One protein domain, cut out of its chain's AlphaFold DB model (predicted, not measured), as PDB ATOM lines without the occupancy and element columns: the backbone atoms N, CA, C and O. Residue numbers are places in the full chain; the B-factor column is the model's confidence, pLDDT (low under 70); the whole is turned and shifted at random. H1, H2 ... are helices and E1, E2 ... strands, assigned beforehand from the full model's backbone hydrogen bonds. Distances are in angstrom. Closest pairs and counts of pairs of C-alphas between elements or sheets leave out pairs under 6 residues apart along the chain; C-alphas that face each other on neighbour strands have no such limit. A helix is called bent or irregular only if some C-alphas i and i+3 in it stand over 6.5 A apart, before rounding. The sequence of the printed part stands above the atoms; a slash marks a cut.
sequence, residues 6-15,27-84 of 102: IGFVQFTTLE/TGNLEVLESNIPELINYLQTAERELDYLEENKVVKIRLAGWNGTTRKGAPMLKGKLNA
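AT A GLANCE: This is residues 6 to 15 and 27 to 84 of the 102 residues of an uncharacterized protein of Euryarchaeota archaeon (UniProt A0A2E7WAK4). A strongly twisted sheet of four antiparallel strands makes the body, with the pair E1 and E2 turned well away from the hairpin E3 and E4; one helix, H1, packs on the sheet near the first residues of E1. From the far end of H1 a long loop, residues 47 to 62, swings out and comes back into E3, and this loop and the turn between E3 and E4 make the two ends of the longest axis. The 68 printed residues hold one named helix and four named strands, along the chain E1, E2, H1, E3, E4, and the sheet has the order E2, E1, E4, E3. The class is mixed, helices and strands. The whole is loose, with a radius of gyration of the C-alphas of 14.1 A and spans of 40 by 29 by 18 A.

IN THESE COORDINATES: E1, residues 6 to 14, begins with C-alpha 6 at (82.214, 54.001, 99.658) and is 26.3 A long. After the cut comes E2, residues 27 to 32, 16.9 A. H1, residues 34 to 46, is 19.6 A long and ends with C-alpha 46 at (73.786, 66.685, 103.132); it is irregular, with C-alphas 35 and 38 7.1 A apart. E3, residues 63 to 70, is 21.7 A long. E4, residues 76 to 83, is 22.5 A long and ends with C-alpha 83 at (76.595, 53.806, 103.359).

HOW THE PARTS SIT: E1 is an inner strand. Its antiparallel neighbour E2, an edge strand, runs at 167 degrees to it, with N 9 and O 31 2.9 A apart, within hydrogen-bond range. E1 and E4 are antiparallel at 142 degrees, with N 10 and O 78 2.7 A apart. E3 and E4 form a hairpin at 155 degrees, with N 67 and O 79 2.8 A apart; E3 is the other edge strand, and E2 and E3 are apart. From edge to edge the strands' lines turn by 75 degrees. H1 is on the sheet, over E1 and E4, at a height over the sheet of 9.5 A. The closest C-alphas of H1 and E1 are those of Asn 36 and Ile 6, 6.1 A apart. In H1, 7 of 9 O i to N i+4 pairs are within hydrogen-bond range.

THE WHOLE: The C-alphas farthest apart are those of Glu 56 and Lys 73, 42.2 A. Residues 16 to 26 are not printed, and C-alphas 15 and 27 are 6.0 A apart across this cut. The link from H1 to E3 is long, with 16 residues; within it residues 50 to 51 pair antiparallel with residues 58 to 59. The links E2 to H1 and E3 to E4 are tight. The mean pLDDT of the printed part is 93.5, and no printed residue is under 70.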
ATOM      1  N   ILE A   6      80.755  53.985  99.812       95.31
ATOM      2  CA  ILE A   6      82.214  54.001  99.658       95.31
ATOM      3  C   ILE A   6      82.881  52.818 100.355       95.31
ATOM      4  O   ILE A   6      82.361  52.262 101.316       95.31
ATOM      5  N   GLY A   7      84.056  52.409  99.874       94.62
ATOM      6  CA  GLY A   7      84.863  51.379 100.539       94.62
ATOM      7  C   GLY A   7      85.611  51.906 101.766       94.62
ATOM      8  O   GLY A   7      86.109  53.030 101.721       94.62
ATOM      9  N   PHE A   8      85.743  51.074 102.804       96.12
ATOM     10  CA  PHE A   8      86.614  51.336 103.956       96.12
ATOM     11  C   PHE A   8      87.447  50.112 104.359       96.12
ATOM     12  O   PHE A   8      87.075  48.965 104.078       96.12
ATOM     13  N   VAL A   9      88.535  50.368 105.084       94.75
ATOM     14  CA  VAL A   9      89.252  49.380 105.896       94.75
ATOM     15  C   VAL A   9      89.430  49.945 107.300       94.75
ATOM     16  O   VAL A   9      89.757  51.109 107.464       94.75
ATOM     17  N   GLN A  10      89.183  49.141 108.322       94.38
ATOM     18  CA  GLN A  10      89.368  49.494 109.716       94.38
ATOM     19  C   GLN A  10      90.396  48.557 110.343       94.38
ATOM     20  O   GLN A  10      90.298  47.329 110.244       94.38
ATOM     21  N   PHE A  11      91.346  49.166 111.037       91.56
ATOM     22  CA  PHE A  11      92.312  48.498 111.894       91.56
ATOM     23  C   PHE A  11      92.011  48.894 113.329       91.56
ATOM     24  O   PHE A  11      91.922  50.086 113.608       91.56
ATOM     25  N   THR A  12      91.873  47.915 114.218       89.19
ATOM     26  CA  THR A  12      91.677  48.145 115.652       89.19
ATOM     27  C   THR A  12      92.687  47.299 116.414       89.19
ATOM     28  O   THR A  12      92.831  46.109 116.135       89.19
ATOM     29  N   THR A  13      93.366  47.905 117.376       87.62
ATOM     30  CA  THR A  13      94.347  47.272 118.258       87.62
ATOM     31  C   THR A  13      94.021  47.611 119.705       87.62
ATOM     32  O   THR A  13      93.547  48.710 119.989       87.62
ATOM     33  N   LEU A  14      94.257  46.671 120.621       87.00
ATOM     34  CA  LEU A  14      94.149  46.933 122.057       87.00
ATOM     35  C   LEU A  14      95.189  47.988 122.459       87.00
ATOM     36  O   LEU A  14      96.334  47.915 122.016       87.00
ATOM     37  N   GLU A  15      94.799  48.959 123.280       88.69
ATOM     38  CA  GLU A  15      95.736  49.938 123.829       88.69
ATOM     39  C   GLU A  15      96.488  49.329 125.020       88.69
ATOM     40  O   GLU A  15      95.976  49.254 126.137       88.69
ATOM     41  N   THR A  27      92.718  51.469 120.043       90.94
ATOM     42  CA  THR A  27      93.117  52.489 119.068       90.94
ATOM     43  C   THR A  27      93.105  51.900 117.665       90.94
ATOM     44  O   THR A  27      92.974  50.687 117.483       90.94
ATOM     45  N   GLY A  28      93.152  52.748 116.642       90.12
ATOM     46  CA  GLY A  28      92.976  52.263 115.286       90.12
ATOM     47  C   GLY A  28      92.887  53.345 114.228       90.12
ATOM     48  O   GLY A  28      92.885  54.535 114.534       90.12
ATOM     49  N   ASN A  29      92.779  52.899 112.980       92.94
ATOM     50  CA  ASN A  29      92.608  53.757 111.815       92.94
ATOM     51  C   ASN A  29      91.415  53.289 110.987       92.94
ATOM     52  O   ASN A  29      91.212  52.086 110.801       92.94
ATOM     53  N   LEU A  30      90.668  54.257 110.459       93.75
ATOM     54  CA  LEU A  30      89.698  54.050 109.395       93.75
ATOM     55  C   LEU A  30      90.298  54.594 108.098       93.75
ATOM     56  O   LEU A  30      90.501  55.796 107.953       93.75
ATOM     57  N   GLU A  31      90.572  53.707 107.158       95.50
ATOM     58  CA  GLU A  31      91.065  54.046 105.834       95.50
ATOM     59  C   GLU A  31      89.904  54.128 104.848       95.50
ATOM     60  O   GLU A  31      89.090  53.208 104.727       95.50
ATOM     61  N   VAL A  32      89.867  55.226 104.104       95.25
ATOM     62  CA  VAL A  32      88.976  55.454 102.968       95.25
ATOM     63  C   VAL A  32      89.861  55.844 101.790       95.25
ATOM     64  O   VAL A  32      90.817  56.600 101.955       95.25
ATOM     65  N   LEU A  33      89.569  55.318 100.599       95.44
ATOM     66  CA  LEU A  33      90.324  55.679  99.398       95.44
ATOM     67  C   LEU A  33      90.180  57.173  99.103       95.44
ATOM     68  O   LEU A  33      89.076  57.709  99.177       95.44
ATOM     69  N   GLU A  34      91.271  57.814  98.683       96.44
ATOM     70  CA  GLU A  34      91.293  59.236  98.316       96.44
ATOM     71  C   GLU A  34      90.201  59.583  97.289       96.44
ATOM     72  O   GLU A  34      89.486  60.574  97.439       96.44
ATOM     73  N   SER A  35      89.979  58.698  96.312       95.50
ATOM     74  CA  SER A  35      88.932  58.839  95.293       95.50
ATOM     75  C   SER A  35      87.511  58.935  95.860       95.50
ATOM     76  O   SER A  35      86.628  59.464  95.196       95.50
ATOM     77  N   ASN A  36      87.283  58.423  97.071       94.81
ATOM     78  CA  ASN A  36      85.976  58.384  97.723       94.81
ATOM     79  C   ASN A  36      85.766  59.552  98.704       94.81
ATOM     80  O   ASN A  36      84.663  59.728  99.221       94.81
ATOM     81  N   ILE A  37      86.800  60.354  98.978       94.56
ATOM     82  CA  ILE A  37      86.720  61.478  99.919       94.56
ATOM     83  C   ILE A  37      85.679  62.528  99.494       94.56
ATOM     84  O   ILE A  37      84.905  62.943 100.359       94.56
ATOM     85  N   PRO A  38      85.569  62.934  98.211       94.56
ATOM     86  CA  PRO A  38      84.540  63.891  97.802       94.56
ATOM     87  C   PRO A  38      83.116  63.398  98.090       94.56
ATOM     88  O   PRO A  38      82.276  64.160  98.563       94.56
ATOM     89  N   GLU A  39      82.854  62.109  97.861       93.75
ATOM     90  CA  GLU A  39      81.551  61.488  98.118       93.75
ATOM     91  C   GLU A  39      81.238  61.430  99.621       93.75
ATOM     92  O   GLU A  39      80.122  61.751 100.033       93.75
ATOM     93  N   LEU A  40      82.238  61.097 100.448       94.50
ATOM     94  CA  LEU A  40      82.121  61.122 101.907       94.50
ATOM     95  C   LEU A  40      81.797  62.522 102.431       94.50
ATOM     96  O   LEU A  40      80.878  62.676 103.232       94.50
ATOM     97  N   ILE A  41      82.527  63.543 101.972       95.06
ATOM     98  CA  ILE A  41      82.293  64.937 102.368       95.06
ATOM     99  C   ILE A  41      80.882  65.364 101.973       95.06
ATOM    100  O   ILE A  41      80.166  65.924 102.803       95.06
ATOM    101  N   ASN A  42      80.464  65.057 100.742       94.62
ATOM    102  CA  ASN A  42      79.123  65.378 100.272       94.62
ATOM    103  C   ASN A  42      78.054  64.745 101.175       94.62
ATOM    104  O   ASN A  42      77.176  65.451 101.665       94.62
ATOM    105  N   TYR A  43      78.176  63.451 101.489       94.56
ATOM    106  CA  TYR A  43      77.255  62.793 102.418       94.56
ATOM    107  C   TYR A  43      77.248  63.459 103.802       94.56
ATOM    108  O   TYR A  43      76.184  63.761 104.334       94.56
ATOM    109  N   LEU A  44      78.418  63.753 104.377       94.31
ATOM    110  CA  LEU A  44      78.529  64.412 105.683       94.31
ATOM    111  C   LEU A  44      77.904  65.813 105.715       94.31
ATOM    112  O   LEU A  44      77.492  66.273 106.784       94.31
ATOM    113  N   GLN A  45      77.843  66.505 104.577       94.81
ATOM    114  CA  GLN A  45      77.221  67.822 104.450       94.81
ATOM    115  C   GLN A  45      75.700  67.725 104.303       94.81
ATOM    116  O   GLN A  45      74.987  68.498 104.943       94.81
ATOM    117  N   THR A  46      75.206  66.770 103.511       93.25
ATOM    118  CA  THR A  46      73.786  66.685 103.132       93.25
ATOM    119  C   THR A  46      72.956  65.720 103.973       93.25
ATOM    120  O   THR A  46      71.731  65.766 103.900       93.25
ATOM    121  N   ALA A  47      73.584  64.821 104.735       92.12
ATOM    122  CA  ALA A  47      72.872  63.866 105.574       92.12
ATOM    123  C   ALA A  47      72.048  64.568 106.662       92.12
ATOM    124  O   ALA A  47      72.454  65.588 107.234       92.12
ATOM    125  N   GLU A  48      70.893  63.981 106.974       91.31
ATOM    126  CA  GLU A  48      70.068  64.423 108.090       91.31
ATOM    127  C   GLU A  48      70.835  64.296 109.411       91.31
ATOM    128  O   GLU A  48      71.623  63.368 109.623       91.31
ATOM    129  N   ARG A  49      70.594  65.255 110.305       94.19
ATOM    130  CA  ARG A  49      71.139  65.230 111.657       94.19
ATOM    131  C   ARG A  49      70.163  64.500 112.565       94.19
ATOM    132  O   ARG A  49      69.039  64.955 112.746       94.19
ATOM    133  N   GLU A  50      70.618  63.407 113.148       93.25
ATOM    134  CA  GLU A  50      69.873  62.621 114.128       93.25
ATOM    135  C   GLU A  50      70.421  62.885 115.530       93.25
ATOM    136  O   GLU A  50      71.517  63.421 115.670       93.25
ATOM    137  N   LEU A  51      69.686  62.506 116.572       95.50
ATOM    138  CA  LEU A  51      70.235  62.534 117.924       95.50
ATOM    139  C   LEU A  51      71.224  61.376 118.144       95.50
ATOM    140  O   LEU A  51      71.110  60.305 117.528       95.50
ATOM    141  N   ASP A  52      72.224  61.623 118.989       95.44
ATOM    142  CA  ASP A  52      73.169  60.616 119.462       95.44
ATOM    143  C   ASP A  52      72.503  59.607 120.413       95.44
ATOM    144  O   ASP A  52      71.301  59.638 120.659       95.44
ATOM    145  N   TYR A  53      73.288  58.655 120.916       90.50
ATOM    146  CA  TYR A  53      72.790  57.578 121.777       90.50
ATOM    147  C   TYR A  53      72.367  58.048 123.180       90.50
ATOM    148  O   TYR A  53      71.758  57.268 123.907       90.50
ATOM    149  N   LEU A  54      72.714  59.282 123.563       95.38
ATOM    150  CA  LEU A  54      72.278  59.928 124.803       95.38
ATOM    151  C   LEU A  54      71.084  60.863 124.580       95.38
ATOM    152  O   LEU A  54      70.548  61.393 125.543       95.38
ATOM    153  N   GLU A  55      70.665  61.052 123.328       94.31
ATOM    154  CA  GLU A  55      69.616  61.987 122.918       94.31
ATOM    155  C   GLU A  55      69.936  63.472 123.178       94.31
ATOM    156  O   GLU A  55      69.048  64.324 123.156       94.31
ATOM    157  N   GLU A  56      71.211  63.816 123.363       96.31
ATOM    158  CA  GLU A  56      71.636  65.169 123.747       96.31
ATOM    159  C   GLU A  56      72.183  65.972 122.564       96.31
ATOM    160  O   GLU A  56      71.977  67.185 122.475       96.31
ATOM    161  N   ASN A  57      72.871  65.309 121.627       97.19
ATOM    162  CA  ASN A  57      73.605  65.988 120.559       97.19
ATOM    163  C   ASN A  57      73.139  65.568 119.169       97.19
ATOM    164  O   ASN A  57      72.813  64.411 118.918       97.19
ATOM    165  N   LYS A  58      73.188  66.509 118.221       96.31
ATOM    166  CA  LYS A  58      72.951  66.233 116.799       96.31
ATOM    167  C   LYS A  58      74.197  65.625 116.146       96.31
ATOM    168  O   LYS A  58      75.261  66.240 116.152       96.31
ATOM    169  N   VAL A  59      74.044  64.473 115.501       96.25
ATOM    170  CA  VAL A  59      75.099  63.703 114.827       96.25
ATOM    171  C   VAL A  59      74.676  63.267 113.422       96.25
ATOM    172  O   VAL A  59      73.498  63.276 113.078       96.25
ATOM    173  N   VAL A  60      75.644  62.870 112.593       94.88
ATOM    174  CA  VAL A  60      75.386  62.157 111.329       94.88
ATOM    175  C   VAL A  60      75.705  60.692 111.538       94.88
ATOM    176  O   VAL A  60      76.828  60.349 111.907       94.88
ATOM    177  N   LYS A  61      74.731  59.823 111.272       94.38
ATOM    178  CA  LYS A  61      74.945  58.379 111.318       94.38
ATOM    179  C   LYS A  61      75.454  57.878 109.968       94.38
ATOM    180  O   LYS A  61      74.939  58.239 108.909       94.38
ATOM    181  N   ILE A  62      76.465  57.020 110.022       94.38
ATOM    182  CA  ILE A  62      77.036  56.312 108.874       94.38
ATOM    183  C   ILE A  62      76.861  54.825 109.145       94.38
ATOM    184  O   ILE A  62      77.271  54.329 110.194       94.38
ATOM    185  N   ARG A  63      76.256  54.097 108.207       93.00
ATOM    186  CA  ARG A  63      76.167  52.643 108.302       93.00
ATOM    187  C   ARG A  63      77.503  52.035 107.914       93.00
ATOM    188  O   ARG A  63      77.972  52.250 106.801       93.00
ATOM    189  N   LEU A  64      78.044  51.206 108.798       93.25
ATOM    190  CA  LEU A  64      79.226  50.393 108.547       93.25
ATOM    191  C   LEU A  64      78.799  48.945 108.283       93.25
ATOM    192  O   LEU A  64      78.159  48.315 109.123       93.25
ATOM    193  N   ALA A  65      79.144  48.416 107.110       93.50
ATOM    194  CA  ALA A  65      78.965  47.008 106.758       93.50
ATOM    195  C   ALA A  65      80.331  46.401 106.434       93.50
ATOM    196  O   ALA A  65      80.913  46.721 105.399       93.50
ATOM    197  N   GLY A  66      80.855  45.566 107.333       93.88
ATOM    198  CA  GLY A  66      82.215  45.038 107.256       93.88
ATOM    199  C   GLY A  66      82.286  43.514 107.255       93.88
ATOM    200  O   GLY A  66      81.427  42.837 107.815       93.88
ATOM    201  N   TRP A  67      83.356  42.994 106.663       96.06
ATOM    202  CA  TRP A  67      83.754  41.591 106.700       96.06
ATOM    203  C   TRP A  67      85.146  41.469 107.305       96.06
ATOM    204  O   TRP A  67      86.047  42.250 106.975       96.06
ATOM    205  N   ASN A  68      85.324  40.462 108.159       96.06
ATOM    206  CA  ASN A  68      86.632  40.127 108.708       96.06
ATOM    207  C   ASN A  68      87.594  39.766 107.574       96.06
ATOM    208  O   ASN A  68      87.243  39.065 106.622       96.06
ATOM    209  N   GLY A  69      88.822  40.252 107.680       92.19
ATOM    210  CA  GLY A  69      89.873  39.998 106.716       92.19
ATOM    211  C   GLY A  69      91.253  40.072 107.345       92.19
ATOM    212  O   GLY A  69      91.419  40.304 108.542       92.19
ATOM    213  N   THR A  70      92.257  39.880 106.499       92.69
ATOM    214  CA  THR A  70      93.659  39.872 106.903       92.69
ATOM    215  C   THR A  70      94.482  40.614 105.858       92.69
ATOM    216  O   THR A  70      94.263  40.455 104.653       92.69
ATOM    217  N   THR A  71      95.415  41.451 106.300       91.31
ATOM    218  CA  THR A  71      96.379  42.109 105.410       91.31
ATOM    219  C   THR A  71      97.331  41.088 104.787       91.31
ATOM    220  O   THR A  71      97.470  39.964 105.270       91.31
ATOM    221  N   ARG A  72      98.090  41.497 103.760       89.50
ATOM    222  CA  ARG A  72      99.161  40.660 103.181       89.50
ATOM    223  C   ARG A  72     100.210  40.218 104.210       89.50
ATOM    224  O   ARG A  72     100.859  39.204 104.004       89.50
ATOM    225  N   LYS A  73     100.381  40.983 105.293       89.75
ATOM    226  CA  LYS A  73     101.327  40.697 106.381       89.75
ATOM    227  C   LYS A  73     100.709  39.878 107.523       89.75
ATOM    228  O   LYS A  73     101.355  39.707 108.546       89.75
ATOM    229  N   GLY A  74      99.470  39.402 107.385       88.12
ATOM    230  CA  GLY A  74      98.824  38.558 108.395       88.12
ATOM    231  C   GLY A  74      98.073  39.310 109.499       88.12
ATOM    232  O   GLY A  74      97.436  38.672 110.328       88.12
ATOM    233  N   ALA A  75      98.090  40.648 109.515       88.62
ATOM    234  CA  ALA A  75      97.364  41.420 110.529       88.62
ATOM    235  C   ALA A  75      95.841  41.400 110.275       88.62
ATOM    236  O   ALA A  75      95.442  41.590 109.118       88.62
ATOM    237  N   PRO A  76      94.996  41.198 111.306       91.12
ATOM    238  CA  PRO A  76      93.545  41.241 111.164       91.12
ATOM    239  C   PRO A  76      93.064  42.650 110.796       91.12
ATOM    240  O   PRO A  76      93.659  43.652 111.186       91.12
ATOM    241  N   MET A  77      91.975  42.718 110.037       93.75
ATOM    242  CA  MET A  77      91.317  43.966 109.653       93.75
ATOM    243  C   MET A  77      89.828  43.731 109.404       93.75
ATOM    244  O   MET A  77      89.411  42.612 109.093       93.75
ATOM    245  N   LEU A  78      89.037  44.796 109.453       95.12
ATOM    246  CA  LEU A  78      87.666  44.798 108.961       95.12
ATOM    247  C   LEU A  78      87.633  45.606 107.667       95.12
ATOM    248  O   LEU A  78      88.031  46.762 107.657       95.12
ATOM    249  N   LYS A  79      87.178  45.027 106.560       94.69
ATOM    250  CA  LYS A  79      87.021  45.760 105.291       94.69
ATOM    251  C   LYS A  79      85.567  45.769 104.879       94.69
ATOM    252  O   LYS A  79      84.866  44.790 105.126       94.69
ATOM    253  N   GLY A  80      85.107  46.813 104.208       95.44
ATOM    254  CA  GLY A  80      83.724  46.826 103.759       95.44
ATOM    255  C   GLY A  80      83.256  48.125 103.142       95.44
ATOM    256  O   GLY A  80      83.996  48.758 102.390       95.44
ATOM    257  N   LYS A  81      81.996  48.469 103.418       95.12
ATOM    258  CA  LYS A  81      81.287  49.612 102.846       95.12
ATOM    259  C   LYS A  81      80.725  50.555 103.912       95.12
ATOM    260  O   LYS A  81      80.207  50.095 104.933       95.12
ATOM    261  N   LEU A  82      80.831  51.855 103.646       95.12
ATOM    262  CA  LEU A  82      80.165  52.928 104.377       95.12
ATOM    263  C   LEU A  82      79.029  53.474 103.520       95.12
ATOM    264  O   LEU A  82      79.267  53.929 102.399       95.12
ATOM    265  N   ASN A  83      77.814  53.421 104.060       93.94
ATOM    266  CA  ASN A  83      76.595  53.806 103.359       93.94
ATOM    267  C   ASN A  83      75.706  54.669 104.261       93.94
ATOM    268  O   ASN A  83      75.926  54.771 105.473       93.94
ATOM    269  N   ALA A  84      74.641  55.225 103.686       91.25
ATOM    270  CA  ALA A  84      73.565  55.800 104.480       91.25
ATOM    271  C   ALA A  84      72.924  54.722 105.392       91.25
ATOM    272  O   ALA A  84      72.850  53.546 105.000       91.25
TER     273      ALA A  84